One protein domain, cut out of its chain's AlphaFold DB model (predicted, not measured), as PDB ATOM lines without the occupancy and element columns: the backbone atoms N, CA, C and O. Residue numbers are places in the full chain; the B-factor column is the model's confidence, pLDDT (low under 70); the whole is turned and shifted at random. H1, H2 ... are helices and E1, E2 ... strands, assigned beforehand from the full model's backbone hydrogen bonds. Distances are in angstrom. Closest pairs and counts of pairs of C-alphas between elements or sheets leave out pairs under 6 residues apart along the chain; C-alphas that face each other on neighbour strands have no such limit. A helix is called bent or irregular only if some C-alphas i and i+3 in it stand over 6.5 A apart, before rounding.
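AT A GLANCE: This is residues 313 to 448 and 465 to 544 of the 562 residues of the protein "Vacuolar protein sorting-associated protein 62" of Armadillidium nasatum (UniProt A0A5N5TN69). A strongly twisted sheet of six antiparallel strands, curled like part of a barrel, forms the main body; its neighbouring strands E1 and E5 are continued, across two-residue breaks, by E2 and E4, which with E3 make a small second sheet toward one end of the longest axis. A long unnamed stretch, residues 423 to 448, folds back beside E9 and passes through the middle of the domain, while E12, two short helices and the small hairpin E13 and E14 follow later, the hairpin beside E4. The printed part has 216 residues, in the order E1 to E12, H1, H2, E13, E14; 100 residues are in named elements, and the class is mostly strand. The sheet orders are E1, E5, E6, E7, E8, E9 and E3, E2, E4. The whole is compact, with a radius of gyration of the C-alphas of 19.0 A and spans of 61 by 54 by 31 A.

IN THESE COORDINATES: E1, residues 313 to 324, begins at C-alpha (-2.836, 190.749, 22.495) and is 31.3 A long. E2 is residues 327 to 334, 21.2 A, E3 338 to 341 and E4 352 to 356. E5, residues 359 to 371, is the longest strand at 37.3 A and ends at (-2.088, 184.527, 25.529). E6 is residues 374 to 382, 24.5 A, E7 385 to 392, 23.3 A, E8 397 to 404, 20.1 A, and E9 418 to 422. After the cut come E10, 468 to 470, E11, 478 to 480, E12, 493 to 497, H1, 501 to 504, H2, 506 to 512, E13, 522 to 524, and E14, 532 to 534, whose last C-alpha is at (-30.315, 201.825, 0.644).

HOW THE PARTS SIT: E1 and E9 are the large sheet's edge strands. E1 and E5 are antiparallel at 164 degrees, with N 315 and O 368 2.9 A apart. E5 to E9 form a meander, each strand the antiparallel neighbour of the one before; N 369 and O 377, 2.8 A, N 380 and O 387, 2.9 A, N 388 and O 402, 2.8 A, and N 398 and O 419, 2.9 A, are within hydrogen-bond range. E2 bends by 50 degrees at residue 330 and pairs with E4, N 329 to O 354 2.8 A, and with E3, N 334 to O 338 2.8 A. In the hairpin E13 and E14, N 522 and O 534 are 3.0 A apart; the closest C-alphas of E14 and E4, Asp 533 and Leu 356, are 4.2 A apart. In the hairpin E10 and E11, N 469 and O 479 are 2.9 A apart. E12 pairs with no named strand and is near E1. H1 and H2 are close but not clearly touching, with C-alphas 504 and 511 7.9 A apart. H2 is irregular, C-alphas 507 and 510 being 7.7 A apart, with 0 of 3 O i to N i+4 pairs within range and 2 of 4 O i to N i+3 pairs; H1 is too short for an i+4 pair.

THE WHOLE: The farthest C-alphas, Trp 335 and Asp 372, are 62.0 A apart. Residues 449 to 464 are not printed, a gap of 17.6 A between C-alphas 448 and 465. The links E8 to E9 and E11 to E12 are long. The mean pLDDT of the printed part is 82.1; residues 406 to 411, 442 to 448, 465 to 476 and 506 are under 70.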
ATOM      1  N   PHE A 313      -2.519 189.886  23.636       89.62
ATOM      2  CA  PHE A 313      -2.836 190.749  22.495       89.62
ATOM      3  C   PHE A 313      -4.033 190.224  21.699       89.62
ATOM      4  O   PHE A 313      -4.383 189.046  21.747       89.62
ATOM      5  N   THR A 314      -4.652 191.118  20.931       91.56
ATOM      6  CA  THR A 314      -5.732 190.784  19.997       91.56
ATOM      7  C   THR A 314      -5.294 191.072  18.572       91.56
ATOM      8  O   THR A 314      -4.793 192.158  18.285       91.56
ATOM      9  N   VAL A 315      -5.543 190.134  17.663       91.19
ATOM     10  CA  VAL A 315      -5.476 190.355  16.215       91.19
ATOM     11  C   VAL A 315      -6.901 190.497  15.699       91.19
ATOM     12  O   VAL A 315      -7.719 189.611  15.925       91.19
ATOM     13  N   THR A 316      -7.203 191.572  14.976       92.25
ATOM     14  CA  THR A 316      -8.470 191.736  14.255       92.25
ATOM     15  C   THR A 316      -8.222 191.810  12.756       92.25
ATOM     16  O   THR A 316      -7.620 192.761  12.259       92.25
ATOM     17  N   TYR A 317      -8.709 190.805  12.035       91.25
ATOM     18  CA  TYR A 317      -8.705 190.774  10.578       91.25
ATOM     19  C   TYR A 317      -9.934 191.505  10.053       91.25
ATOM     20  O   TYR A 317     -11.058 191.106  10.360       91.25
ATOM     21  N   TRP A 318      -9.725 192.525   9.229       89.25
ATOM     22  CA  TRP A 318     -10.778 193.272   8.547       89.25
ATOM     23  C   TRP A 318     -10.920 192.795   7.103       89.25
ATOM     24  O   TRP A 318      -9.938 192.717   6.359       89.25
ATOM     25  N   MET A 319     -12.156 192.501   6.701       87.00
ATOM     26  CA  MET A 319     -12.520 192.131   5.335       87.00
ATOM     27  C   MET A 319     -13.507 193.159   4.790       87.00
ATOM     28  O   MET A 319     -14.615 193.311   5.311       87.00
ATOM     29  N   PHE A 320     -13.089 193.857   3.734       85.56
ATOM     30  CA  PHE A 320     -13.978 194.701   2.947       85.56
ATOM     31  C   PHE A 320     -14.693 193.855   1.900       85.56
ATOM     32  O   PHE A 320     -14.046 193.100   1.171       85.56
ATOM     33  N   TYR A 321     -16.004 194.034   1.779       84.62
ATOM     34  CA  TYR A 321     -16.792 193.426   0.715       84.62
ATOM     35  C   TYR A 321     -17.408 194.522  -0.160       84.62
ATOM     36  O   TYR A 321     -18.328 195.205   0.296       84.62
ATOM     37  N   PRO A 322     -16.943 194.721  -1.407       82.62
ATOM     38  CA  PRO A 322     -17.573 195.677  -2.308       82.62
ATOM     39  C   PRO A 322     -19.006 195.233  -2.638       82.62
ATOM     40  O   PRO A 322     -19.258 194.061  -2.899       82.62
ATOM     41  N   TYR A 323     -19.930 196.195  -2.649       83.25
ATOM     42  CA  TYR A 323     -21.350 196.056  -2.987       83.25
ATOM     43  C   TYR A 323     -22.119 194.950  -2.234       83.25
ATOM     44  O   TYR A 323     -22.299 193.832  -2.711       83.25
ATOM     45  N   SER A 324     -22.695 195.298  -1.082       83.88
ATOM     46  CA  SER A 324     -23.736 194.485  -0.448       83.88
ATOM     47  C   SER A 324     -25.045 194.612  -1.245       83.88
ATOM     48  O   SER A 324     -25.661 195.683  -1.319       83.88
ATOM     49  N   GLN A 325     -25.492 193.505  -1.841       84.69
ATOM     50  CA  GLN A 325     -26.769 193.390  -2.552       84.69
ATOM     51  C   GLN A 325     -27.966 193.601  -1.611       84.69
ATOM     52  O   GLN A 325     -29.041 193.990  -2.062       84.69
ATOM     53  N   GLY A 326     -27.796 193.374  -0.305       83.00
ATOM     54  CA  GLY A 326     -28.873 193.470   0.678       83.00
ATOM     55  C   GLY A 326     -29.775 192.230   0.694       83.00
ATOM     56  O   GLY A 326     -29.369 191.125   0.332       83.00
ATOM     57  N   LYS A 327     -31.013 192.386   1.176       82.62
ATOM     58  CA  LYS A 327     -31.939 191.280   1.470       82.62
ATOM     59  C   LYS A 327     -33.295 191.479   0.796       82.62
ATOM     60  O   LYS A 327     -33.981 192.470   1.030       82.62
ATOM     61  N   GLN A 328     -33.707 190.501  -0.010       85.88
ATOM     62  CA  GLN A 328     -35.003 190.523  -0.694       85.88
ATOM     63  C   GLN A 328     -36.166 190.251   0.272       85.88
ATOM     64  O   GLN A 328     -36.273 189.156   0.830       85.88
ATOM     65  N   LEU A 329     -37.091 191.204   0.396       86.81
ATOM     66  CA  LEU A 329     -38.297 191.093   1.214       86.81
ATOM     67  C   LEU A 329     -39.555 191.140   0.336       86.81
ATOM     68  O   LEU A 329     -39.683 191.972  -0.559       86.81
ATOM     69  N   CYS A 330     -40.514 190.255   0.610       90.56
ATOM     70  CA  CYS A 330     -41.841 190.320  -0.002       90.56
ATOM     71  C   CYS A 330     -42.735 191.277   0.799       90.56
ATOM     72  O   CYS A 330     -42.794 191.203   2.029       90.56
ATOM     73  N   THR A 331     -43.423 192.186   0.110       92.19
ATOM     74  CA  THR A 331     -44.229 193.246   0.729       92.19
ATOM     75  C   THR A 331     -45.586 193.410   0.051       92.19
ATOM     76  O   THR A 331     -45.901 192.787  -0.966       92.19
ATOM     77  N   SER A 332     -46.442 194.253   0.617       92.00
ATOM     78  CA  SER A 332     -47.602 194.804  -0.085       92.00
ATOM     79  C   SER A 332     -47.794 196.265   0.300       92.00
ATOM     80  O   SER A 332     -47.560 196.649   1.447       92.00
ATOM     81  N   LYS A 333     -48.180 197.087  -0.680       91.25
ATOM     82  CA  LYS A 333     -48.414 198.522  -0.513       91.25
ATOM     83  C   LYS A 333     -49.874 198.762  -0.122       91.25
ATOM     84  O   LYS A 333     -50.766 198.623  -0.951       91.25
ATOM     85  N   PHE A 334     -50.104 199.141   1.129       88.50
ATOM     86  CA  PHE A 334     -51.402 199.584   1.634       88.50
ATOM     87  C   PHE A 334     -51.453 201.113   1.647       88.50
ATOM     88  O   PHE A 334     -50.456 201.768   1.951       88.50
ATOM     89  N   TRP A 335     -52.610 201.694   1.328       85.62
ATOM     90  CA  TRP A 335     -52.716 203.140   1.087       85.62
ATOM     91  C   TRP A 335     -52.415 204.000   2.331       85.62
ATOM     92  O   TRP A 335     -51.831 205.069   2.199       85.62
ATOM     93  N   PHE A 336     -52.736 203.497   3.530       85.81
ATOM     94  CA  PHE A 336     -52.662 204.239   4.798       85.81
ATOM     95  C   PHE A 336     -51.416 203.939   5.661       85.81
ATOM     96  O   PHE A 336     -51.076 204.741   6.523       85.81
ATOM     97  N   VAL A 337     -50.713 202.817   5.435       83.94
ATOM     98  CA  VAL A 337     -49.473 202.435   6.164       83.94
ATOM     99  C   VAL A 337     -48.249 202.224   5.261       83.94
ATOM    100  O   VAL A 337     -47.153 201.952   5.749       83.94
ATOM    101  N   GLY A 338     -48.389 202.379   3.941       87.44
ATOM    102  CA  GLY A 338     -47.293 202.206   2.988       87.44
ATOM    103  C   GLY A 338     -46.936 200.736   2.746       87.44
ATOM    104  O   GLY A 338     -47.816 199.878   2.654       87.44
ATOM    105  N   ARG A 339     -45.640 200.432   2.585       90.31
ATOM    106  CA  ARG A 339     -45.160 199.049   2.423       90.31
ATOM    107  C   ARG A 339     -45.127 198.331   3.768       90.31
ATOM    108  O   ARG A 339     -44.390 198.748   4.656       90.31
ATOM    109  N   VAL A 340     -45.842 197.215   3.875       89.19
ATOM    110  CA  VAL A 340     -45.748 196.285   5.015       89.19
ATOM    111  C   VAL A 340     -45.218 194.930   4.550       89.19
ATOM    112  O   VAL A 340     -45.350 194.571   3.375       89.19
ATOM    113  N   PHE A 341     -44.614 194.169   5.462       89.00
ATOM    114  CA  PHE A 341     -44.121 192.821   5.181       89.00
ATOM    115  C   PHE A 341     -45.271 191.857   4.841       89.00
ATOM    116  O   PHE A 341     -46.347 191.917   5.435       89.00
ATOM    117  N   LYS A 342     -45.029 190.939   3.896       88.56
ATOM    118  CA  LYS A 342     -45.941 189.846   3.548       88.56
ATOM    119  C   LYS A 342     -45.165 188.529   3.396       88.56
ATOM    120  O   LYS A 342     -44.216 188.481   2.612       88.56
ATOM    121  N   PRO A 343     -45.549 187.438   4.084       84.00
ATOM    122  CA  PRO A 343     -44.861 186.158   3.949       84.00
ATOM    123  C   PRO A 343     -45.000 185.577   2.532       84.00
ATOM    124  O   PRO A 343     -46.047 185.680   1.890       84.00
ATOM    125  N   ARG A 344     -43.933 184.928   2.046       82.31
ATOM    126  CA  ARG A 344     -43.919 184.225   0.752       82.31
ATOM    127  C   ARG A 344     -44.687 182.909   0.884       82.31
ATOM    128  O   ARG A 344     -44.340 182.072   1.711       82.31
ATOM    129  N   LEU A 345     -45.701 182.696   0.047       82.25
ATOM    130  CA  LEU A 345     -46.543 181.498   0.075       82.25
ATOM    131  C   LEU A 345     -46.091 180.530  -1.028       82.25
ATOM    132  O   LEU A 345     -46.059 180.893  -2.203       82.25
ATOM    133  N   ARG A 346     -45.720 179.292  -0.665       83.12
ATOM    134  CA  ARG A 346     -45.122 178.303  -1.596       83.12
ATOM    135  C   ARG A 346     -43.940 178.906  -2.393       83.12
ATOM    136  O   ARG A 346     -43.915 178.851  -3.618       83.12
ATOM    137  N   ASN A 347     -43.004 179.559  -1.691       78.25
ATOM    138  CA  ASN A 347     -41.867 180.363  -2.195       78.25
ATOM    139  C   ASN A 347     -42.186 181.578  -3.097       78.25
ATOM    140  O   ASN A 347     -41.322 182.453  -3.253       78.25
ATOM    141  N   LYS A 348     -43.400 181.705  -3.643       85.50
ATOM    142  CA  LYS A 348     -43.814 182.870  -4.435       85.50
ATOM    143  C   LYS A 348     -44.114 184.071  -3.533       85.50
ATOM    144  O   LYS A 348     -44.721 183.933  -2.470       85.50
ATOM    145  N   CYS A 349     -43.680 185.254  -3.962       88.38
ATOM    146  CA  CYS A 349     -44.184 186.510  -3.415       88.38
ATOM    147  C   CYS A 349     -45.498 186.855  -4.128       88.38
ATOM    148  O   CYS A 349     -45.576 186.732  -5.347       88.38
ATOM    149  N   TYR A 350     -46.520 187.261  -3.372       88.94
ATOM    150  CA  TYR A 350     -47.816 187.695  -3.907       88.94
ATOM    151  C   TYR A 350     -48.018 189.172  -3.567       88.94
ATOM    152  O   TYR A 350     -48.798 189.522  -2.680       88.94
ATOM    153  N   GLY A 351     -47.223 190.016  -4.215       91.00
ATOM    154  CA  GLY A 351     -47.048 191.432  -3.919       91.00
ATOM    155  C   GLY A 351     -45.684 191.897  -4.424       91.00
ATOM    156  O   GLY A 351     -45.061 191.214  -5.239       91.00
ATOM    157  N   ASP A 352     -45.207 193.024  -3.910       91.38
ATOM    158  CA  ASP A 352     -43.971 193.644  -4.381       91.38
ATOM    159  C   ASP A 352     -42.753 193.020  -3.693       91.38
ATOM    160  O   ASP A 352     -42.630 193.058  -2.462       91.38
ATOM    161  N   LEU A 353     -41.833 192.473  -4.488       90.94
ATOM    162  CA  LEU A 353     -40.505 192.078  -4.026       90.94
ATOM    163  C   LEU A 353     -39.601 193.320  -4.032       90.94
ATOM    164  O   LEU A 353     -39.358 193.895  -5.090       90.94
ATOM    165  N   ILE A 354     -39.114 193.724  -2.860       90.38
ATOM    166  CA  ILE A 354     -38.154 194.825  -2.694       90.38
ATOM    167  C   ILE A 354     -36.831 194.291  -2.139       90.38
ATOM    168  O   ILE A 354     -36.791 193.177  -1.614       90.38
ATOM    169  N   THR A 355     -35.761 195.077  -2.226       89.62
ATOM    170  CA  THR A 355     -34.438 194.703  -1.706       89.62
ATOM    171  C   THR A 355     -34.000 195.734  -0.682       89.62
ATOM    172  O   THR A 355     -33.760 196.882  -1.034       89.62
ATOM    173  N   LEU A 356     -33.922 195.320   0.581       87.12
ATOM    174  CA  LEU A 356     -33.586 196.182   1.710       87.12
ATOM    175  C   LEU A 356     -32.105 196.079   2.075       87.12
ATOM    176  O   LEU A 356     -31.489 195.021   1.953       87.12
ATOM    177  N   ASN A 357     -31.575 197.162   2.626       84.12
ATOM    178  CA  ASN A 357     -30.240 197.305   3.187       84.12
ATOM    179  C   ASN A 357     -29.080 197.092   2.198       84.12
ATOM    180  O   ASN A 357     -27.967 196.780   2.627       84.12
ATOM    181  N   SER A 358     -29.297 197.314   0.896       88.06
ATOM    182  CA  SER A 358     -28.190 197.355  -0.069       88.06
ATOM    183  C   SER A 358     -27.293 198.571   0.195       88.06
ATOM    184  O   SER A 358     -27.765 199.634   0.618       88.06
ATOM    185  N   HIS A 359     -25.985 198.413  -0.004       87.19
ATOM    186  CA  HIS A 359     -25.008 199.480   0.202       87.19
ATOM    187  C   HIS A 359     -23.665 199.186  -0.495       87.19
ATOM    188  O   HIS A 359     -23.316 198.037  -0.748       87.19
ATOM    189  N   VAL A 360     -22.904 200.235  -0.822       85.62
ATOM    190  CA  VAL A 360     -21.709 200.157  -1.695       85.62
ATOM    191  C   VAL A 360     -20.505 199.392  -1.113       85.62
ATOM    192  O   VAL A 360     -19.697 198.901  -1.899       85.62
ATOM    193  N   GLY A 361     -20.376 199.213   0.204       82.69
ATOM    194  CA  GLY A 361     -19.310 198.376   0.766       82.69
ATOM    195  C   GLY A 361     -19.553 197.948   2.208       82.69
ATOM    196  O   GLY A 361     -19.922 198.774   3.035       82.69
ATOM    197  N   ASP A 362     -19.345 196.670   2.506       84.81
ATOM    198  CA  ASP A 362     -19.532 196.107   3.845       84.81
ATOM    199  C   ASP A 362     -18.192 195.860   4.556       84.81
ATOM    200  O   ASP A 362     -17.157 195.660   3.913       84.81
ATOM    201  N   TRP A 363     -18.216 195.864   5.889       86.75
ATOM    202  CA  TRP A 363     -17.048 195.662   6.749       86.75
ATOM    203  C   TRP A 363     -17.356 194.600   7.793       86.75
ATOM    204  O   TRP A 363     -17.962 194.904   8.824       86.75
ATOM    205  N   GLU A 364     -16.850 193.393   7.571       88.44
ATOM    206  CA  GLU A 364     -16.839 192.342   8.583       88.44
ATOM    207  C   GLU A 364     -15.439 192.125   9.133       88.44
ATOM    208  O   GLU A 364     -14.429 192.464   8.505       88.44
ATOM    209  N   HIS A 365     -15.380 191.535  10.321       92.06
ATOM    210  CA  HIS A 365     -14.123 191.219  10.973       92.06
ATOM    211  C   HIS A 365     -14.179 189.925  11.777       92.06
ATOM    212  O   HIS A 365     -15.235 189.488  12.241       92.06
ATOM    213  N   VAL A 366     -13.006 189.330  11.965       93.81
ATOM    214  CA  VAL A 366     -12.774 188.310  12.989       93.81
ATOM    215  C   VAL A 366     -11.659 188.798  13.901       93.81
ATOM    216  O   VAL A 366     -10.571 189.136  13.434       93.81
ATOM    217  N   SER A 367     -11.939 188.847  15.199       94.38
ATOM    218  CA  SER A 367     -10.932 189.105  16.227       94.38
ATOM    219  C   SER A 367     -10.545 187.786  16.878       94.38
ATOM    220  O   SER A 367     -11.423 187.012  17.249       94.38
ATOM    221  N   ILE A 368      -9.253 187.538  17.057       94.00
ATOM    222  CA  ILE A 368      -8.731 186.415  17.836       94.00
ATOM    223  C   ILE A 368      -7.819 187.002  18.917       94.00
ATOM    224  O   ILE A 368      -6.981 187.859  18.633       94.00
ATOM    225  N   TYR A 369      -8.031 186.580  20.156       93.56
ATOM    226  CA  TYR A 369      -7.286 187.004  21.336       93.56
ATOM    227  C   TYR A 369      -6.340 185.883  21.781       93.56
ATOM    228  O   TYR A 369      -6.727 184.706  21.825       93.56
ATOM    229  N   PHE A 370      -5.116 186.282  22.113       91.19
ATOM    230  CA  PHE A 370      -3.975 185.416  22.381       91.19
ATOM    231  C   PHE A 370      -3.426 185.640  23.781       91.19
ATOM    232  O   PHE A 370      -3.365 186.770  24.269       91.19
ATOM    233  N   GLU A 371      -2.984 184.539  24.379       89.94
ATOM    234  CA  GLU A 371      -2.088 184.527  25.529       89.94
ATOM    235  C   GLU A 371      -0.811 183.817  25.081       89.94
ATOM    236  O   GLU A 371      -0.848 182.674  24.610       89.94
ATOM    237  N   ASP A 372       0.293 184.560  25.126       85.94
ATOM    238  CA  ASP A 372       1.544 184.237  24.448       85.94
ATOM    239  C   ASP A 372       1.290 183.916  22.963       85.94
ATOM    240  O   ASP A 372       0.684 184.712  22.246       85.94
ATOM    241  N   ASN A 373       1.719 182.751  22.476       83.50
ATOM    242  CA  ASN A 373       1.518 182.343  21.082       83.50
ATOM    243  C   ASN A 373       0.261 181.474  20.861       83.50
ATOM    244  O   ASN A 373       0.082 180.933  19.768       83.50
ATOM    245  N   LEU A 374      -0.607 181.316  21.870       88.69
ATOM    246  CA  LEU A 374      -1.761 180.412  21.818       88.69
ATOM    247  C   LEU A 374      -3.091 181.173  21.658       88.69
ATOM    248  O   LEU A 374      -3.369 182.087  22.440       88.69
ATOM    249  N   PRO A 375      -3.948 180.809  20.679       92.75
ATOM    250  CA  PRO A 375      -5.293 181.363  20.584       92.75
ATOM    251  C   PRO A 375      -6.124 180.908  21.781       92.75
ATOM    252  O   PRO A 375      -6.189 179.718  22.074       92.75
ATOM    253  N   GLN A 376      -6.806 181.844  22.440       92.88
ATOM    254  CA  GLN A 376      -7.700 181.533  23.559       92.88
ATOM    255  C   GLN A 376      -9.162 181.793  23.198       92.88
ATOM    256  O   GLN A 376     -10.032 180.958  23.433       92.88
ATOM    257  N   ARG A 377      -9.458 182.955  22.605       94.56
ATOM    258  CA  ARG A 377     -10.832 183.407  22.330       94.56
ATOM    259  C   ARG A 377     -10.945 183.975  20.921       94.56
ATOM    260  O   ARG A 377     -10.006 184.585  20.424       94.56
ATOM    261  N   MET A 378     -12.101 183.806  20.286       95.19
ATOM    262  CA  MET A 378     -12.400 184.373  18.968       95.19
ATOM    263  C   MET A 378     -13.779 185.034  18.955       95.19
ATOM    264  O   MET A 378     -14.730 184.516  19.537       95.19
ATOM    265  N   TYR A 379     -13.888 186.169  18.269       95.38
ATOM    266  CA  TYR A 379     -15.140 186.844  17.951       95.38
ATOM    267  C   TYR A 379     -15.320 186.893  16.436       95.38
ATOM    268  O   TYR A 379     -14.429 187.355  15.725       95.38
ATOM    269  N   VAL A 380     -16.485 186.466  15.953       93.56
ATOM    270  CA  VAL A 380     -16.887 186.585  14.545       93.56
ATOM    271  C   VAL A 380     -17.970 187.656  14.442       93.56
ATOM    272  O   VAL A 380     -19.017 187.526  15.079       93.56
ATOM    273  N   SER A 381     -17.707 188.706  13.661       91.19
ATOM    274  CA  SER A 381     -18.685 189.745  13.323       91.19
ATOM    275  C   SER A 381     -19.721 189.218  12.336       91.19
ATOM    276  O   SER A 381     -19.411 188.421  11.451       91.19
ATOM    277  N   THR A 382     -20.956 189.685  12.474       85.94
ATOM    278  CA  THR A 382     -22.037 189.433  11.527       85.94
ATOM    279  C   THR A 382     -22.955 190.666  11.516       85.94
ATOM    280  O   THR A 382     -23.788 190.864  12.400       85.94
ATOM    281  N   HIS A 383     -22.799 191.529  10.516       82.38
ATOM    282  CA  HIS A 383     -23.431 192.839  10.318       82.38
ATOM    283  C   HIS A 383     -23.163 193.821  11.473       82.38
ATOM    284  O   HIS A 383     -22.163 194.541  11.527       82.38
ATOM    285  N   THR A 384     -24.103 193.872  12.415       77.94
ATOM    286  CA  THR A 384     -24.106 194.733  13.605       77.94
ATOM    287  C   THR A 384     -24.098 193.926  14.901       77.94
ATOM    288  O   THR A 384     -24.183 194.506  15.979       77.94
ATOM    289  N   HIS A 385     -23.997 192.603  14.807       84.50
ATOM    290  CA  HIS A 385     -23.960 191.653  15.911       84.50
ATOM    291  C   HIS A 385     -22.781 190.686  15.706       84.50
ATOM    292  O   HIS A 385     -21.956 190.883  14.816       84.50
ATOM    293  N   GLY A 386     -22.662 189.654  16.536       89.88
ATOM    294  CA  GLY A 386     -21.641 188.620  16.348       89.88
ATOM    295  C   GLY A 386     -21.696 187.520  17.400       89.88
ATOM    296  O   GLY A 386     -22.646 187.448  18.189       89.88
ATOM    297  N   ALA A 387     -20.673 186.670  17.419       91.81
ATOM    298  CA  ALA A 387     -20.563 185.544  18.343       91.81
ATOM    299  C   ALA A 387     -19.149 185.358  18.890       91.81
ATOM    300  O   ALA A 387     -18.168 185.514  18.164       91.81
ATOM    301  N   TYR A 388     -19.079 184.975  20.164       94.25
ATOM    302  CA  TYR A 388     -17.864 184.637  20.892       94.25
ATOM    303  C   TYR A 388     -17.693 183.118  20.995       94.25
ATOM    304  O   TYR A 388     -18.642 182.386  21.302       94.25
ATOM    305  N   TYR A 389     -16.455 182.675  20.804       95.06
ATOM    306  CA  TYR A 389     -16.026 181.284  20.846       95.06
ATOM    307  C   TYR A 389     -14.762 181.153  21.707       95.06
ATOM    308  O   TYR A 389     -13.912 182.047  21.714       95.06
ATOM    309  N   GLN A 390     -14.633 180.026  22.402       95.62
ATOM    310  CA  GLN A 390     -13.433 179.618  23.137       95.62
ATOM    311  C   GLN A 390     -12.656 178.602  22.294       95.62
ATOM    312  O   GLN A 390     -13.273 177.726  21.691       95.62
ATOM    313  N   TYR A 391     -11.329 178.705  22.248       94.94
ATOM    314  CA  TYR A 391     -10.485 177.682  21.634       94.94
ATOM    315  C   TYR A 391     -10.401 176.442  22.536       94.94
ATOM    316  O   TYR A 391     -10.160 176.566  23.738       94.94
ATOM    317  N   GLU A 392     -10.584 175.260  21.950       93.56
ATOM    318  CA  GLU A 392     -10.428 173.954  22.595       93.56
ATOM    319  C   GLU A 392      -9.238 173.213  21.949       93.56
ATOM    320  O   GLU A 392      -9.395 172.606  20.880       93.56
ATOM    321  N   PRO A 393      -8.040 173.223  22.572       89.81
ATOM    322  CA  PRO A 393      -6.835 172.624  21.989       89.81
ATOM    323  C   PRO A 393      -6.982 171.136  21.646       89.81
ATOM    324  O   PRO A 393      -6.412 170.672  20.662       89.81
ATOM    325  N   ASN A 394      -7.781 170.398  22.425       90.12
ATOM    326  CA  ASN A 394      -8.011 168.960  22.249       90.12
ATOM    327  C   ASN A 394      -8.773 168.611  20.959       90.12
ATOM    328  O   ASN A 394      -8.629 167.504  20.446       90.12
ATOM    329  N   GLU A 395      -9.592 169.532  20.443       87.62
ATOM    330  CA  GLU A 395     -10.367 169.338  19.212       87.62
ATOM    331  C   GLU A 395      -9.772 170.074  18.001       87.62
ATOM    332  O   GLU A 395     -10.231 169.863  16.878       87.62
ATOM    333  N   ASN A 396      -8.791 170.963  18.222       90.25
ATOM    334  CA  ASN A 396      -8.401 172.024  17.284       90.25
ATOM    335  C   ASN A 396      -9.645 172.763  16.739       90.25
ATOM    336  O   ASN A 396      -9.896 172.838  15.531       90.25
ATOM    337  N   SER A 397     -10.491 173.227  17.661       92.88
ATOM    338  CA  SER A 397     -11.802 173.800  17.357       92.88
ATOM    339  C   SER A 397     -12.068 175.059  18.186       92.88
ATOM    340  O   SER A 397     -11.472 175.272  19.241       92.88
ATOM    341  N   PHE A 398     -12.953 175.925  17.691       94.69
ATOM    342  CA  PHE A 398     -13.471 177.064  18.444       94.69
ATOM    343  C   PHE A 398     -14.941 176.804  18.786       94.69
ATOM    344  O   PHE A 398     -15.808 176.856  17.909       94.69
ATOM    345  N   VAL A 399     -15.234 176.525  20.053       93.81
ATOM    346  CA  VAL A 399     -16.576 176.167  20.532       93.81
ATOM    347  C   VAL A 399     -17.340 177.416  20.960       93.81
ATOM    348  O   VAL A 399     -16.809 178.283  21.654       93.81
ATOM    349  N   TYR A 400     -18.604 177.516  20.548       91.94
ATOM    350  CA  TYR A 400     -19.487 178.643  20.846       91.94
ATOM    351  C   TYR A 400     -19.680 178.835  22.355       91.94
ATOM    352  O   TYR A 400     -19.774 177.869  23.122       91.94
ATOM    353  N   ARG A 401     -19.756 180.102  22.776       93.81
ATOM    354  CA  ARG A 401     -19.931 180.496  24.181       93.81
ATOM    355  C   ARG A 401     -20.955 181.611  24.390       93.81
ATOM    356  O   ARG A 401     -21.669 181.576  25.385       93.81
ATOM    357  N   GLY A 402     -21.073 182.570  23.470       88.25
ATOM    358  CA  GLY A 402     -22.007 183.692  23.627       88.25
ATOM    359  C   GLY A 402     -22.231 184.504  22.352       88.25
ATOM    360  O   GLY A 402     -21.551 184.306  21.346       88.25
ATOM    361  N   LYS A 403     -23.177 185.447  22.401       86.69
ATOM    362  CA  LYS A 403     -23.554 186.334  21.286       86.69
ATOM    363  C   LYS A 403     -23.429 187.808  21.684       86.69
ATOM    364  O   LYS A 403     -23.802 188.176  22.788       86.69
ATOM    365  N   ASP A 404     -22.950 188.653  20.774       85.00
ATOM    366  CA  ASP A 404     -23.090 190.115  20.855       85.00
ATOM    367  C   ASP A 404     -24.351 190.499  20.080       85.00
ATOM    368  O   ASP A 404     -24.331 190.475  18.853       85.00
ATOM    369  N   THR A 405     -25.455 190.814  20.759       72.75
ATOM    370  CA  THR A 405     -26.678 191.333  20.119       72.75
ATOM    371  C   THR A 405     -26.840 192.810  20.437       72.75
ATOM    372  O   THR A 405     -27.284 193.169  21.527       72.75
ATOM    373  N   ARG A 406     -26.477 193.681  19.489       65.38
ATOM    374  CA  ARG A 406     -26.528 195.133  19.701       65.38
ATOM    375  C   ARG A 406     -27.949 195.688  19.669       65.38
ATOM    376  O   ARG A 406     -28.821 195.218  18.941       65.38
ATOM    377  N   ILE A 407     -28.137 196.743  20.455       52.62
ATOM    378  CA  ILE A 407     -29.393 197.477  20.619       52.62
ATOM    379  C   ILE A 407     -29.839 198.064  19.266       52.62
ATOM    380  O   ILE A 407     -29.064 198.744  18.597       52.62
ATOM    381  N   GLY A 408     -31.097 197.830  18.881       53.12
ATOM    382  CA  GLY A 408     -31.729 198.470  17.716       53.12
ATOM    383  C   GLY A 408     -32.761 197.596  17.002       53.12
ATOM    384  O   GLY A 408     -33.829 198.081  16.640       53.12
ATOM    385  N   LEU A 409     -32.489 196.296  16.855       57.28
ATOM    386  CA  LEU A 409     -33.470 195.293  16.426       57.28
ATOM    387  C   LEU A 409     -33.362 194.057  17.336       57.28
ATOM    388  O   LEU A 409     -32.244 193.672  17.680       57.28
ATOM    389  N   PRO A 410     -34.478 193.397  17.703       60.84
ATOM    390  CA  PRO A 410     -34.470 192.219  18.576       60.84
ATOM    391  C   PRO A 410     -34.027 190.965  17.802       60.84
ATOM    392  O   PRO A 410     -34.822 190.063  17.552       60.84
ATOM    393  N   LEU A 411     -32.787 190.945  17.312       68.75
ATOM    394  CA  LEU A 411     -32.243 189.875  16.475       68.75
ATOM    395  C   LEU A 411     -31.833 188.673  17.336       68.75
ATOM    396  O   LEU A 411     -30.976 188.798  18.211       68.75
ATOM    397  N   ASN A 412     -32.385 187.491  17.045       72.25
ATOM    398  CA  ASN A 412     -31.902 186.224  17.610       72.25
ATOM    399  C   ASN A 412     -31.286 185.340  16.506       72.25
ATOM    400  O   ASN A 412     -31.954 184.430  16.012       72.25
ATOM    401  N   PRO A 413     -30.050 185.633  16.052       75.94
ATOM    402  CA  PRO A 413     -29.308 184.758  15.149       75.94
ATOM    403  C   PRO A 413     -28.902 183.459  15.857       75.94
ATOM    404  O   PRO A 413     -28.572 183.462  17.045       75.94
ATOM    405  N   LYS A 414     -28.882 182.347  15.114       81.44
ATOM    406  CA  LYS A 414     -28.364 181.057  15.594       81.44
ATOM    407  C   LYS A 414     -26.999 180.781  14.983       81.44
ATOM    408  O   LYS A 414     -26.887 180.589  13.778       81.44
ATOM    409  N   TYR A 415     -25.983 180.756  15.834       85.12
ATOM    410  CA  TYR A 415     -24.598 180.498  15.458       85.12
ATOM    411  C   TYR A 415     -24.273 178.995  15.485       85.12
ATOM    412  O   TYR A 415     -24.925 178.242  16.218       85.12
ATOM    413  N   PRO A 416     -23.288 178.525  14.696       87.31
ATOM    414  CA  PRO A 416     -22.816 177.147  14.785       87.31
ATOM    415  C   PRO A 416     -22.171 176.878  16.155       87.31
ATOM    416  O   PRO A 416     -21.506 177.761  16.692       87.31
ATOM    417  N   PRO A 417     -22.307 175.663  16.719       88.88
ATOM    418  CA  PRO A 417     -21.739 175.341  18.028       88.88
ATOM    419  C   PRO A 417     -20.211 175.208  18.006       88.88
ATOM    420  O   PRO A 417     -19.584 175.314  19.054       88.88
ATOM    421  N   ILE A 418     -19.619 174.953  16.835       90.50
ATOM    422  CA  ILE A 418     -18.184 174.725  16.635       90.50
ATOM    423  C   ILE A 418     -17.766 175.376  15.313       90.50
ATOM    424  O   ILE A 418     -18.444 175.195  14.297       90.50
ATOM    425  N   ILE A 419     -16.633 176.075  15.322       92.19
ATOM    426  CA  ILE A 419     -15.901 176.524  14.134       92.19
ATOM    427  C   ILE A 419     -14.654 175.652  13.991       92.19
ATOM    428  O   ILE A 419     -13.914 175.442  14.953       92.19
ATOM    429  N   LYS A 420     -14.434 175.127  12.785       89.25
ATOM    430  CA  LYS A 420     -13.283 174.270  12.475       89.25
ATOM    431  C   LYS A 420     -12.026 175.106  12.251       89.25
ATOM    432  O   LYS A 420     -12.093 176.144  11.592       89.25
ATOM    433  N   VAL A 421     -10.886 174.598  12.706       90.06
ATOM    434  CA  VAL A 421      -9.558 175.074  12.299       90.06
ATOM    435  C   VAL A 421      -9.018 174.141  11.207       90.06
ATOM    436  O   VAL A 421      -9.257 172.932  11.227       90.06
ATOM    437  N   ASP A 422      -8.315 174.702  10.227       85.50
ATOM    438  CA  ASP A 422      -7.609 173.978   9.168       85.50
ATOM    439  C   ASP A 422      -6.118 174.322   9.253       85.50
ATOM    440  O   ASP A 422      -5.705 175.459   9.016       85.50
ATOM    441  N   GLY A 423      -5.310 173.352   9.687       86.00
ATOM    442  CA  GLY A 423      -3.952 173.623  10.153       86.00
ATOM    443  C   GLY A 423      -3.988 174.494  11.412       86.00
ATOM    444  O   GLY A 423      -4.372 174.010  12.474       86.00
ATOM    445  N   THR A 424      -3.600 175.761  11.264       82.38
ATOM    446  CA  THR A 424      -3.550 176.787  12.321       82.38
ATOM    447  C   THR A 424      -4.579 177.912  12.137       82.38
ATOM    448  O   THR A 424      -4.643 178.816  12.968       82.38
ATOM    449  N   HIS A 425      -5.408 177.879  11.082       85.75
ATOM    450  CA  HIS A 425      -6.330 178.973  10.732       85.75
ATOM    451  C   HIS A 425      -7.812 178.581  10.890       85.75
ATOM    452  O   HIS A 425      -8.224 177.556  10.340       85.75
ATOM    453  N   PRO A 426      -8.651 179.371  11.593       91.81
ATOM    454  CA  PRO A 426     -10.089 179.119  11.675       91.81
ATOM    455  C   PRO A 426     -10.775 179.363  10.324       91.81
ATOM    456  O   PRO A 426     -10.457 180.316   9.609       91.81
ATOM    457  N   VAL A 427     -11.749 178.519   9.979       90.12
ATOM    458  CA  VAL A 427     -12.445 178.582   8.687       90.12
ATOM    459  C   VAL A 427     -13.789 179.300   8.818       90.12
ATOM    460  O   VAL A 427     -14.700 178.809   9.482       90.12
ATOM    461  N   LEU A 428     -13.922 180.442   8.134       91.69
ATOM    462  CA  LEU A 428     -15.124 181.286   8.119       91.69
ATOM    463  C   LEU A 428     -15.743 181.410   6.716       91.69
ATOM    464  O   LEU A 428     -15.097 181.150   5.700       91.69
ATOM    465  N   TYR A 429     -17.015 181.813   6.689       89.62
ATOM    466  CA  TYR A 429     -17.900 181.753   5.523       89.62
ATOM    467  C   TYR A 429     -18.657 183.073   5.367       89.62
ATOM    468  O   TYR A 429     -19.429 183.440   6.252       89.62
ATOM    469  N   ALA A 430     -18.472 183.767   4.243       87.44
ATOM    470  CA  ALA A 430     -19.221 184.985   3.933       87.44
ATOM    471  C   ALA A 430     -20.619 184.657   3.385       87.44
ATOM    472  O   ALA A 430     -20.785 183.753   2.559       87.44
ATOM    473  N   ALA A 431     -21.637 185.399   3.822       86.19
ATOM    474  CA  ALA A 431     -22.995 185.256   3.309       86.19
ATOM    475  C   ALA A 431     -23.129 185.812   1.877       86.19
ATOM    476  O   ALA A 431     -22.697 186.924   1.571       86.19
ATOM    477  N   LEU A 432     -23.788 185.066   0.987       80.44
ATOM    478  CA  LEU A 432     -23.989 185.470  -0.407       80.44
ATOM    479  C   LEU A 432     -24.781 186.790  -0.505       80.44
ATOM    480  O   LEU A 432     -25.907 186.880  -0.008       80.44
ATOM    481  N   GLY A 433     -24.184 187.806  -1.138       77.06
ATOM    482  CA  GLY A 433     -24.777 189.125  -1.412       77.06
ATOM    483  C   GLY A 433     -25.038 190.010  -0.186       77.06
ATOM    484  O   GLY A 433     -25.412 191.167  -0.337       77.06
ATOM    485  N   SER A 434     -24.855 189.483   1.022       78.19
ATOM    486  CA  SER A 434     -25.089 190.184   2.292       78.19
ATOM    487  C   SER A 434     -23.882 190.152   3.231       78.19
ATOM    488  O   SER A 434     -23.898 190.835   4.241       78.19
ATOM    489  N   HIS A 435     -22.842 189.400   2.875       84.44
ATOM    490  CA  HIS A 435     -21.465 189.446   3.377       84.44
ATOM    491  C   HIS A 435     -21.199 189.081   4.842       84.44
ATOM    492  O   HIS A 435     -20.085 188.643   5.123       84.44
ATOM    493  N   GLY A 436     -22.214 189.099   5.712       86.44
ATOM    494  CA  GLY A 436     -22.151 188.604   7.092       86.44
ATOM    495  C   GLY A 436     -21.328 187.327   7.244       86.44
ATOM    496  O   GLY A 436     -21.594 186.338   6.556       86.44
ATOM    497  N   LEU A 437     -20.321 187.347   8.125       88.75
ATOM    498  CA  LEU A 437     -19.454 186.195   8.367       88.75
ATOM    499  C   LEU A 437     -20.091 185.207   9.342       88.75
ATOM    500  O   LEU A 437     -20.668 185.576  10.366       88.75
ATOM    501  N   TRP A 438     -19.910 183.924   9.041       90.19
ATOM    502  CA  TRP A 438     -20.401 182.814   9.844       90.19
ATOM    503  C   TRP A 438     -19.332 181.742  10.037       90.19
ATOM    504  O   TRP A 438     -18.471 181.519   9.187       90.19
ATOM    505  N   GLY A 439     -19.425 181.043  11.165       88.81
ATOM    506  CA  GLY A 439     -18.484 180.004  11.582       88.81
ATOM    507  C   GLY A 439     -18.610 178.645  10.888       88.81
ATOM    508  O   GLY A 439     -17.938 177.690  11.269       88.81
ATOM    509  N   SER A 440     -19.518 178.510   9.923       83.81
ATOM    510  CA  SER A 440     -19.761 177.250   9.228       83.81
ATOM    511  C   SER A 440     -20.311 177.483   7.822       83.81
ATOM    512  O   SER A 440     -21.036 178.462   7.603       83.81
ATOM    513  N   PRO A 441     -20.071 176.547   6.884       79.19
ATOM    514  CA  PRO A 441     -21.020 176.359   5.807       79.19
ATOM    515  C   PRO A 441     -22.234 175.714   6.471       79.19
ATOM    516  O   PRO A 441     -22.082 174.720   7.189       79.19
ATOM    517  N   VAL A 442     -23.451 176.222   6.269       63.56
ATOM    518  CA  VAL A 442     -24.608 175.507   6.831       63.56
ATOM    519  C   VAL A 442     -24.807 174.199   6.062       63.56
ATOM    520  O   VAL A 442     -25.497 174.112   5.054       63.56
ATOM    521  N   ILE A 443     -24.188 173.135   6.553       43.12
ATOM    522  CA  ILE A 443     -24.421 171.769   6.113       43.12
ATOM    523  C   ILE A 443     -25.467 171.216   7.065       43.12
ATOM    524  O   ILE A 443     -25.172 170.870   8.208       43.12
ATOM    525  N   ILE A 444     -26.717 171.153   6.604       40.88
ATOM    526  CA  ILE A 444     -27.770 170.497   7.375       40.88
ATOM    527  C   ILE A 444     -27.434 169.007   7.417       40.88
ATOM    528  O   ILE A 444     -27.710 168.273   6.463       40.88
ATOM    529  N   LEU A 445     -26.882 168.559   8.548       30.56
ATOM    530  CA  LEU A 445     -26.841 167.152   8.928       30.56
ATOM    531  C   LEU A 445     -28.282 166.646   9.047       30.56
ATOM    532  O   LEU A 445     -28.888 166.638  10.118       30.56
ATOM    533  N   LYS A 446     -28.847 166.210   7.916       32.97
ATOM    534  CA  LYS A 446     -30.055 165.391   7.890       32.97
ATOM    535  C   LYS A 446     -29.715 164.061   8.559       32.97
ATOM    536  O   LYS A 446     -29.351 163.106   7.873       32.97
ATOM    537  N   TYR A 447     -29.878 163.996   9.880       29.70
ATOM    538  CA  TYR A 447     -29.927 162.747  10.637       29.70
ATOM    539  C   TYR A 447     -31.141 161.931  10.180       29.70
ATOM    540  O   TYR A 447     -32.223 161.955  10.758       29.70
ATOM    541  N   LYS A 448     -30.959 161.235   9.058       34.84
ATOM    542  CA  LYS A 448     -31.943 160.362   8.437       34.84
ATOM    543  C   LYS A 448     -31.605 158.922   8.803       34.84
ATOM    544  O   LYS A 448     -31.073 158.183   7.977       34.84
ATOM    545  N   SER A 465     -30.855 173.720  -1.444       39.06
ATOM    546  CA  SER A 465     -30.923 175.133  -1.091       39.06
ATOM    547  C   SER A 465     -29.766 175.438  -0.156       39.06
ATOM    548  O   SER A 465     -29.618 174.703   0.825       39.06
ATOM    549  N   PRO A 466     -29.011 176.524  -0.384       41.78
ATOM    550  CA  PRO A 466     -28.151 177.093   0.632       41.78
ATOM    551  C   PRO A 466     -28.953 177.437   1.894       41.78
ATOM    552  O   PRO A 466     -29.593 178.482   1.978       41.78
ATOM    553  N   SER A 467     -28.941 176.513   2.856       51.78
ATOM    554  CA  SER A 467     -28.015 176.694   3.973       51.78
ATOM    555  C   SER A 467     -28.142 178.068   4.629       51.78
ATOM    556  O   SER A 467     -27.276 178.934   4.503       51.78
ATOM    557  N   VAL A 468     -29.301 178.252   5.265       58.88
ATOM    558  CA  VAL A 468     -29.795 179.535   5.764       58.88
ATOM    559  C   VAL A 468     -29.467 179.730   7.240       58.88
ATOM    560  O   VAL A 468     -29.912 178.942   8.078       58.88
ATOM    561  N   HIS A 469     -28.831 180.853   7.559       63.22
ATOM    562  CA  HIS A 469     -28.863 181.440   8.897       63.22
ATOM    563  C   HIS A 469     -30.077 182.369   9.001       63.22
ATOM    564  O   HIS A 469     -30.296 183.217   8.132       63.22
ATOM    565  N   ARG A 470     -30.895 182.194  10.046       63.72
ATOM    566  CA  ARG A 470     -32.076 183.029  10.320       63.72
ATOM    567  C   ARG A 470     -31.880 183.835  11.593       63.72
ATOM    568  O   ARG A 470     -31.390 183.304  12.587       63.72
ATOM    569  N   TYR A 471     -32.364 185.069  11.563       66.00
ATOM    570  CA  TYR A 471     -32.641 185.880  12.745       66.00
ATOM    571  C   TYR A 471     -34.135 185.693  13.068       66.00
ATOM    572  O   TYR A 471     -34.978 185.842  12.177       66.00
ATOM    573  N   GLU A 472     -34.481 185.281  14.290       52.81
ATOM    574  CA  GLU A 472     -35.868 184.929  14.655       52.81
ATOM    575  C   GLU A 472     -36.739 186.175  14.901       52.81
ATOM    576  O   GLU A 472     -37.059 186.536  16.031       52.81
ATOM    577  N   ASN A 473     -37.113 186.848  13.810       59.66
ATOM    578  CA  ASN A 473     -37.712 188.181  13.811       59.66
ATOM    579  C   ASN A 473     -39.029 188.253  13.024       59.66
ATOM    580  O   ASN A 473     -39.319 187.424  12.163       59.66
ATOM    581  N   PHE A 474     -39.790 189.331  13.259       60.22
ATOM    582  CA  PHE A 474     -40.977 189.708  12.471       60.22
ATOM    583  C   PHE A 474     -40.700 189.812  10.958       60.22
ATOM    584  O   PHE A 474     -41.582 189.547  10.143       60.22
ATOM    585  N   LEU A 475     -39.469 190.169  10.579       68.06
ATOM    586  CA  LEU A 475     -38.984 190.108   9.204       68.06
ATOM    587  C   LEU A 475     -38.119 188.844   9.037       68.06
ATOM    588  O   LEU A 475     -37.097 188.745   9.718       68.06
ATOM    589  N   PRO A 476     -38.465 187.906   8.131       66.56
ATOM    590  CA  PRO A 476     -37.665 186.714   7.853       66.56
ATOM    591  C   PRO A 476     -36.464 187.085   6.977       66.56
ATOM    592  O   PRO A 476     -36.414 186.791   5.782       66.56
ATOM    593  N   LEU A 477     -35.514 187.790   7.582       72.50
ATOM    594  CA  LEU A 477     -34.214 188.049   6.992       72.50
ATOM    595  C   LEU A 477     -33.387 186.754   7.047       72.50
ATOM    596  O   LEU A 477     -33.441 185.997   8.017       72.50
ATOM    597  N   GLU A 478     -32.646 186.487   5.976       76.06
ATOM    598  CA  GLU A 478     -31.880 185.253   5.784       76.06
ATOM    599  C   GLU A 478     -30.461 185.608   5.314       76.06
ATOM    600  O   GLU A 478     -30.300 186.474   4.450       76.06
ATOM    601  N   ASP A 479     -29.444 184.954   5.877       80.19
ATOM    602  CA  ASP A 479     -28.068 184.884   5.353       80.19
ATOM    603  C   ASP A 479     -27.847 183.484   4.761       80.19
ATOM    604  O   ASP A 479     -28.397 182.504   5.268       80.19
ATOM    605  N   LYS A 480     -27.057 183.362   3.688       81.25
ATOM    606  CA  LYS A 480     -26.831 182.083   2.988       81.25
ATOM    607  C   LYS A 480     -25.351 181.806   2.801       81.25
ATOM    608  O   LYS A 480     -24.670 182.584   2.141       81.25
ATOM    609  N   THR A 481     -24.881 180.682   3.336       82.31
ATOM    610  CA  THR A 481     -23.472 180.256   3.271       82.31
ATOM    611  C   THR A 481     -23.348 178.884   2.618       82.31
ATOM    612  O   THR A 481     -24.218 178.031   2.780       82.31
ATOM    613  N   VAL A 482     -22.276 178.664   1.862       78.19
ATOM    614  CA  VAL A 482     -21.951 177.397   1.181       78.19
ATOM    615  C   VAL A 482     -20.441 177.211   1.165       78.19
ATOM    616  O   VAL A 482     -19.722 178.186   1.339       78.19
ATOM    617  N   GLU A 483     -19.964 175.994   0.907       79.00
ATOM    618  CA  GLU A 483     -18.566 175.761   0.519       79.00
ATOM    619  C   GLU A 483     -18.282 176.371  -0.872       79.00
ATOM    620  O   GLU A 483     -19.162 176.407  -1.735       79.00
ATOM    621  N   GLY A 484     -17.072 176.903  -1.070       74.25
ATOM    622  CA  GLY A 484     -16.734 177.813  -2.171       74.25
ATOM    623  C   GLY A 484     -15.222 178.002  -2.369       74.25
ATOM    624  O   GLY A 484     -14.424 177.167  -1.952       74.25
ATOM    625  N   THR A 485     -14.815 179.090  -3.025       79.94
ATOM    626  CA  THR A 485     -13.424 179.319  -3.468       79.94
ATOM    627  C   THR A 485     -12.522 179.857  -2.343       79.94
ATOM    628  O   THR A 485     -12.859 180.886  -1.761       79.94
ATOM    629  N   PRO A 486     -11.355 179.258  -2.035       79.25
ATOM    630  CA  PRO A 486     -10.529 179.690  -0.904       79.25
ATOM    631  C   PRO A 486      -9.726 180.972  -1.113       79.25
ATOM    632  O   PRO A 486      -8.598 180.948  -1.611       79.25
ATOM    633  N   TRP A 487     -10.248 182.074  -0.559       81.38
ATOM    634  CA  TRP A 487      -9.437 183.210  -0.111       81.38
ATOM    635  C   TRP A 487      -8.543 182.746   1.046       81.38
ATOM    636  O   TRP A 487      -8.935 182.739   2.209       81.38
ATOM    637  N   LYS A 488      -7.322 182.317   0.731       82.38
ATOM    638  CA  LYS A 488      -6.321 181.954   1.744       82.38
ATOM    639  C   LYS A 488      -5.710 183.240   2.294       82.38
ATOM    640  O   LYS A 488      -4.654 183.650   1.824       82.38
ATOM    641  N   THR A 489      -6.422 183.903   3.205       78.88
ATOM    642  CA  THR A 489      -6.101 185.242   3.744       78.88
ATOM    643  C   THR A 489      -4.641 185.354   4.171       78.88
ATOM    644  O   THR A 489      -3.946 186.264   3.741       78.88
ATOM    645  N   TRP A 490      -4.124 184.345   4.877       78.31
ATOM    646  CA  TRP A 490      -2.724 184.230   5.300       78.31
ATOM    647  C   TRP A 490      -1.686 184.269   4.160       78.31
ATOM    648  O   TRP A 490      -0.504 184.436   4.425       78.31
ATOM    649  N   LYS A 491      -2.072 184.150   2.882       81.88
ATOM    650  CA  LYS A 491      -1.163 184.375   1.742       81.88
ATOM    651  C   LYS A 491      -0.985 185.848   1.366       81.88
ATOM    652  O   LYS A 491       0.008 186.153   0.713       81.88
ATOM    653  N   ASN A 492      -1.925 186.715   1.733       78.81
ATOM    654  CA  ASN A 492      -1.897 188.155   1.492       78.81
ATOM    655  C   ASN A 492      -2.468 188.873   2.729       78.81
ATOM    656  O   ASN A 492      -3.650 189.225   2.775       78.81
ATOM    657  N   VAL A 493      -1.606 189.062   3.731       79.75
ATOM    658  CA  VAL A 493      -1.920 189.831   4.940       79.75
ATOM    659  C   VAL A 493      -1.052 191.078   4.964       79.75
ATOM    660  O   VAL A 493       0.174 190.982   4.884       79.75
ATOM    661  N   ASP A 494      -1.680 192.237   5.125       83.06
ATOM    662  CA  ASP A 494      -0.983 193.456   5.520       83.06
ATOM    663  C   ASP A 494      -1.173 193.661   7.029       83.06
ATOM    664  O   ASP A 494      -2.295 193.849   7.507       83.06
ATOM    665  N   VAL A 495      -0.077 193.548   7.785       83.88
ATOM    666  CA  VAL A 495      -0.077 193.678   9.248       83.88
ATOM    667  C   VAL A 495       0.109 195.148   9.627       83.88
ATOM    668  O   VAL A 495       1.009 195.830   9.124       83.88
ATOM    669  N   ILE A 496      -0.759 195.631  10.516       83.94
ATOM    670  CA  ILE A 496      -0.784 197.001  11.028       83.94
ATOM    671  C   ILE A 496      -0.786 196.948  12.557       83.94
ATOM    672  O   ILE A 496      -1.695 196.382  13.162       83.94
ATOM    673  N   ASP A 497       0.199 197.584  13.184       81.69
ATOM    674  CA  ASP A 497       0.091 197.962  14.596       81.69
ATOM    675  C   ASP A 497      -0.692 199.279  14.664       81.69
ATOM    676  O   ASP A 497      -0.285 200.263  14.046       81.69
ATOM    677  N   TYR A 498      -1.831 199.302  15.361       74.06
ATOM    678  CA  TYR A 498      -2.660 200.512  15.451       74.06
ATOM    679  C   TYR A 498      -2.095 201.555  16.430       74.06
ATOM    680  O   TYR A 498      -2.538 202.703  16.426       74.06
ATOM    681  N   LYS A 499      -1.122 201.174  17.273       73.44
ATOM    682  CA  LYS A 499      -0.431 202.092  18.189       73.44
ATOM    683  C   LYS A 499       0.768 202.780  17.543       73.44
ATOM    684  O   LYS A 499       1.200 203.807  18.064       73.44
ATOM    685  N   ASP A 500       1.312 202.247  16.446       76.94
ATOM    686  CA  ASP A 500       2.476 202.831  15.773       76.94
ATOM    687  C   ASP A 500       2.055 203.825  14.667       76.94
ATOM    688  O   ASP A 500       1.486 203.413  13.648       76.94
ATOM    689  N   PRO A 501       2.345 205.137  14.803       73.81
ATOM    690  CA  PRO A 501       1.973 206.130  13.795       73.81
ATOM    691  C   PRO A 501       2.622 205.892  12.426       73.81
ATOM    692  O   PRO A 501       2.042 206.259  11.402       73.81
ATOM    693  N   ASP A 502       3.795 205.251  12.372       77.19
ATOM    694  CA  ASP A 502       4.478 204.961  11.110       77.19
ATOM    695  C   ASP A 502       3.847 203.780  10.358       77.19
ATOM    696  O   ASP A 502       3.949 203.711   9.130       77.19
ATOM    697  N   HIS A 503       3.093 202.919  11.049       74.75
ATOM    698  CA  HIS A 503       2.234 201.912  10.422       74.75
ATOM    699  C   HIS A 503       0.909 202.483   9.883       74.75
ATOM    700  O   HIS A 503       0.211 201.771   9.158       74.75
ATOM    701  N   LEU A 504       0.582 203.754  10.148       71.75
ATOM    702  CA  LEU A 504      -0.651 204.434   9.717       71.75
ATOM    703  C   LEU A 504      -0.394 205.567   8.694       71.75
ATOM    704  O   LEU A 504      -1.151 206.534   8.603       71.75
ATOM    705  N   ARG A 505       0.691 205.448   7.913       71.31
ATOM    706  CA  ARG A 505       1.106 206.419   6.880       71.31
ATOM    707  C   ARG A 505       0.145 206.481   5.670       71.31
ATOM    708  O   ARG A 505      -0.892 205.828   5.631       71.31
ATOM    709  N   MET A 506       0.469 207.361   4.714       62.03
ATOM    710  CA  MET A 506      -0.407 207.888   3.643       62.03
ATOM    711  C   MET A 506      -1.316 206.865   2.930       62.03
ATOM    712  O   MET A 506      -2.475 207.167   2.665       62.03
ATOM    713  N   ASP A 507      -0.824 205.664   2.634       73.81
ATOM    714  CA  ASP A 507      -1.543 204.584   1.941       73.81
ATOM    715  C   ASP A 507      -2.586 203.852   2.813       73.81
ATOM    716  O   ASP A 507      -3.454 203.144   2.300       73.81
ATOM    717  N   ARG A 508      -2.541 204.060   4.132       79.00
ATOM    718  CA  ARG A 508      -3.382 203.400   5.142       79.00
ATOM    719  C   ARG A 508      -4.330 204.352   5.887       79.00
ATOM    720  O   ARG A 508      -5.103 203.898   6.727       79.00
ATOM    721  N   GLN A 509      -4.349 205.649   5.556       81.19
ATOM    722  CA  GLN A 509      -5.201 206.663   6.213       81.19
ATOM    723  C   GLN A 509      -6.704 206.335   6.200       81.19
ATOM    724  O   GLN A 509      -7.441 206.753   7.092       81.19
ATOM    725  N   TRP A 510      -7.176 205.547   5.232       82.25
ATOM    726  CA  TRP A 510      -8.566 205.090   5.162       82.25
ATOM    727  C   TRP A 510      -8.977 204.202   6.357       82.25
ATOM    728  O   TRP A 510     -10.160 204.170   6.695       82.25
ATOM    729  N   LEU A 511      -8.028 203.559   7.056       82.88
ATOM    730  CA  LEU A 511      -8.280 202.868   8.331       82.88
ATOM    731  C   LEU A 511      -8.792 203.834   9.411       82.88
ATOM    732  O   LEU A 511      -9.560 203.431  10.276       82.88
ATOM    733  N   GLN A 512      -8.403 205.113   9.340       85.44
ATOM    734  CA  GLN A 512      -8.822 206.174  10.259       85.44
ATOM    735  C   GLN A 512     -10.124 206.871   9.812       85.44
ATOM    736  O   GLN A 512     -10.523 207.880  10.396       85.44
ATOM    737  N   PHE A 513     -10.821 206.373   8.785       87.12
ATOM    738  CA  PHE A 513     -12.068 206.982   8.322       87.12
ATOM    739  C   PHE A 513     -13.213 206.749   9.321       87.12
ATOM    740  O   PHE A 513     -13.723 205.640   9.458       87.12
ATOM    741  N   HIS A 514     -13.657 207.821   9.980       90.94
ATOM    742  CA  HIS A 514     -14.756 207.801  10.957       90.94
ATOM    743  C   HIS A 514     -16.158 207.926  10.319       90.94
ATOM    744  O   HIS A 514     -17.163 207.966  11.026       90.94
ATOM    745  N   GLY A 515     -16.260 208.025   8.990       89.00
ATOM    746  CA  GLY A 515     -17.547 208.094   8.294       89.00
ATOM    747  C   GLY A 515     -18.225 206.729   8.133       89.00
ATOM    748  O   GLY A 515     -17.867 205.738   8.774       89.00
ATOM    749  N   LYS A 516     -19.209 206.664   7.229       87.88
ATOM    750  CA  LYS A 516     -19.819 205.405   6.786       87.88
ATOM    751  C   LYS A 516     -19.326 204.997   5.402       87.88
ATOM    752  O   LYS A 516     -19.211 205.837   4.515       87.88
ATOM    753  N   TRP A 517     -19.083 203.705   5.216       84.94
ATOM    754  CA  TRP A 517     -18.626 203.116   3.958       84.94
ATOM    755  C   TRP A 517     -19.812 202.785   3.047       84.94
ATOM    756  O   TRP A 517     -20.105 201.633   2.748       84.94
ATOM    757  N   GLY A 518     -20.545 203.808   2.614       84.25
ATOM    758  CA  GLY A 518     -21.702 203.584   1.759       84.25
ATOM    759  C   GLY A 518     -22.341 204.842   1.190       84.25
ATOM    760  O   GLY A 518     -22.085 205.971   1.597       84.25
ATOM    761  N   ASN A 519     -23.212 204.601   0.220       83.44
ATOM    762  CA  ASN A 519     -24.118 205.569  -0.380       83.44
ATOM    763  C   ASN A 519     -25.222 205.990   0.616       83.44
ATOM    764  O   ASN A 519     -25.733 205.116   1.315       83.44
ATOM    765  N   PRO A 520     -25.653 207.268   0.656       88.94
ATOM    766  CA  PRO A 520     -26.677 207.749   1.592       88.94
ATOM    767  C   PRO A 520     -27.953 206.894   1.635       88.94
ATOM    768  O   PRO A 520     -28.401 206.377   0.606       88.94
ATOM    769  N   ALA A 521     -28.543 206.759   2.826       90.19
ATOM    770  CA  ALA A 521     -29.766 205.989   3.010       90.19
ATOM    771  C   ALA A 521     -30.956 206.592   2.248       90.19
ATOM    772  O   ALA A 521     -31.159 207.806   2.239       90.19
ATOM    773  N   ASN A 522     -31.745 205.728   1.610       93.31
ATOM    774  CA  ASN A 522     -32.858 206.111   0.742       93.31
ATOM    775  C   ASN A 522     -33.896 204.977   0.668       93.31
ATOM    776  O   ASN A 522     -33.560 203.810   0.874       93.31
ATOM    777  N   GLY A 523     -35.154 205.311   0.369       91.62
ATOM    778  CA  GLY A 523     -36.253 204.340   0.328       91.62
ATOM    779  C   GLY A 523     -36.557 203.737   1.703       91.62
ATOM    780  O   GLY A 523     -36.650 202.525   1.831       91.62
ATOM    781  N   CYS A 524     -36.637 204.560   2.752       91.12
ATOM    782  CA  CYS A 524     -36.819 204.102   4.136       91.12
ATOM    783  C   CYS A 524     -38.295 203.906   4.518       91.12
ATOM    784  O   CYS A 524     -39.109 204.829   4.422       91.12
ATOM    785  N   TYR A 525     -38.644 202.716   5.016       88.44
ATOM    786  CA  TYR A 525     -40.023 202.310   5.297       88.44
ATOM    787  C   TYR A 525     -40.277 202.169   6.805       88.44
ATOM    788  O   TYR A 525     -39.870 201.190   7.433       88.44
ATOM    789  N   LYS A 526     -41.033 203.108   7.396       85.44
ATOM    790  CA  LYS A 526     -41.386 203.082   8.835       85.44
ATOM    791  C   LYS A 526     -42.010 201.745   9.270       85.44
ATOM    792  O   LYS A 526     -41.597 201.179  10.275       85.44
ATOM    793  N   ALA A 527     -42.937 201.203   8.476       84.62
ATOM    794  CA  ALA A 527     -43.616 199.933   8.753       84.62
ATOM    795  C   ALA A 527     -42.749 198.668   8.534       84.62
ATOM    796  O   ALA A 527     -43.208 197.559   8.804       84.62
ATOM    797  N   LEU A 528     -41.493 198.817   8.090       82.25
ATOM    798  CA  LEU A 528     -40.484 197.751   8.012       82.25
ATOM    799  C   LEU A 528     -39.349 198.010   9.022       82.25
ATOM    800  O   LEU A 528     -38.173 197.830   8.712       82.25
ATOM    801  N   LEU A 529     -39.702 198.475  10.227       80.81
ATOM    802  CA  LEU A 529     -38.770 198.840  11.309       80.81
ATOM    803  C   LEU A 529     -37.761 199.939  10.914       80.81
ATOM    804  O   LEU A 529     -36.640 199.970  11.411       80.81
ATOM    805  N   GLY A 530     -38.141 200.828   9.991       83.62
ATOM    806  CA  GLY A 530     -37.253 201.865   9.459       83.62
ATOM    807  C   GLY A 530     -36.217 201.364   8.447       83.62
ATOM    808  O   GLY A 530     -35.408 202.169   7.994       83.62
ATOM    809  N   SER A 531     -36.255 200.081   8.059       84.94
ATOM    810  CA  SER A 531     -35.377 199.521   7.021       84.94
ATOM    811  C   SER A 531     -35.514 200.294   5.710       84.94
ATOM    812  O   SER A 531     -36.616 200.708   5.335       84.94
ATOM    813  N   CYS A 532     -34.403 200.449   4.998       90.00
ATOM    814  CA  CYS A 532     -34.313 201.243   3.779       90.00
ATOM    815  C   CYS A 532     -33.907 200.373   2.590       90.00
ATOM    816  O   CYS A 532     -33.201 199.390   2.788       90.00
ATOM    817  N   ASP A 533     -34.289 200.733   1.364       90.69
ATOM    818  CA  ASP A 533     -33.736 200.088   0.160       90.69
ATOM    819  C   ASP A 533     -32.198 200.258   0.123       90.69
ATOM    820  O   ASP A 533     -31.453 199.307  -0.119       90.69
ATOM    821  N   LEU A 534     -31.726 201.459   0.487       90.25
ATOM    822  CA  LEU A 534     -30.315 201.825   0.644       90.25
ATOM    823  C   LEU A 534     -30.023 202.217   2.104       90.25
ATOM    824  O   LEU A 534     -30.744 203.051   2.643       90.25
ATOM    825  N   ALA A 535     -28.981 201.668   2.750       85.12
ATOM    826  CA  ALA A 535     -28.808 201.750   4.220       85.12
ATOM    827  C   ALA A 535     -27.565 202.510   4.756       85.12
ATOM    828  O   ALA A 535     -27.126 202.267   5.882       85.12
ATOM    829  N   SER A 536     -26.974 203.436   3.990       86.38
ATOM    830  CA  SER A 536     -25.736 204.178   4.341       86.38
ATOM    831  C   SER A 536     -24.458 203.349   4.528       86.38
ATOM    832  O   SER A 536     -23.389 203.941   4.620       86.38
ATOM    833  N   GLY A 537     -24.533 202.019   4.595       86.31
ATOM    834  CA  GLY A 537     -23.396 201.153   4.912       86.31
ATOM    835  C   GLY A 537     -22.959 201.197   6.389       86.31
ATOM    836  O   GLY A 537     -23.529 201.945   7.210       86.31
ATOM    837  N   PRO A 538     -21.959 200.371   6.746       86.56
ATOM    838  CA  PRO A 538     -21.378 200.310   8.082       86.56
ATOM    839  C   PRO A 538     -20.535 201.553   8.388       86.56
ATOM    840  O   PRO A 538     -20.044 202.244   7.494       86.56
ATOM    841  N   THR A 539     -20.337 201.833   9.674       89.50
ATOM    842  CA  THR A 539     -19.321 202.793  10.127       89.50
ATOM    843  C   THR A 539     -17.917 202.251   9.868       89.50
ATOM    844  O   THR A 539     -17.702 201.038   9.917       89.50
ATOM    845  N   GLY A 540     -16.957 203.144   9.633       88.00
ATOM    846  CA  GLY A 540     -15.549 202.772   9.536       88.00
ATOM    847  C   GLY A 540     -14.970 202.197  10.831       88.00
ATOM    848  O   GLY A 540     -15.565 202.284  11.910       88.00
ATOM    849  N   ILE A 541     -13.791 201.596  10.687       87.56
ATOM    850  CA  ILE A 541     -13.086 200.806  11.704       87.56
ATOM    851  C   ILE A 541     -12.937 201.517  13.067       87.56
ATOM    852  O   ILE A 541     -13.246 200.871  14.067       87.56
ATOM    853  N   PRO A 542     -12.601 202.823  13.168       86.31
ATOM    854  CA  PRO A 542     -12.411 203.493  14.463       86.31
ATOM    855  C   PRO A 542     -13.686 203.610  15.314       86.31
ATOM    856  O   PRO A 542     -13.611 203.908  16.500       86.31
ATOM    857  N   LEU A 543     -14.864 203.394  14.714       85.88
ATOM    858  CA  LEU A 543     -16.162 203.403  15.401       85.88
ATOM    859  C   LEU A 543     -16.696 201.989  15.702       85.88
ATOM    860  O   LEU A 543     -17.796 201.845  16.241       85.88
ATOM    861  N   LYS A 544     -15.959 200.930  15.345       86.00
ATOM    862  CA  LYS A 544     -16.298 199.550  15.716       86.00
ATOM    863  C   LYS A 544     -15.786 199.280  17.141       86.00
ATOM    864  O   LYS A 544     -14.650 199.591  17.473       86.00
TER     865      LYS A 544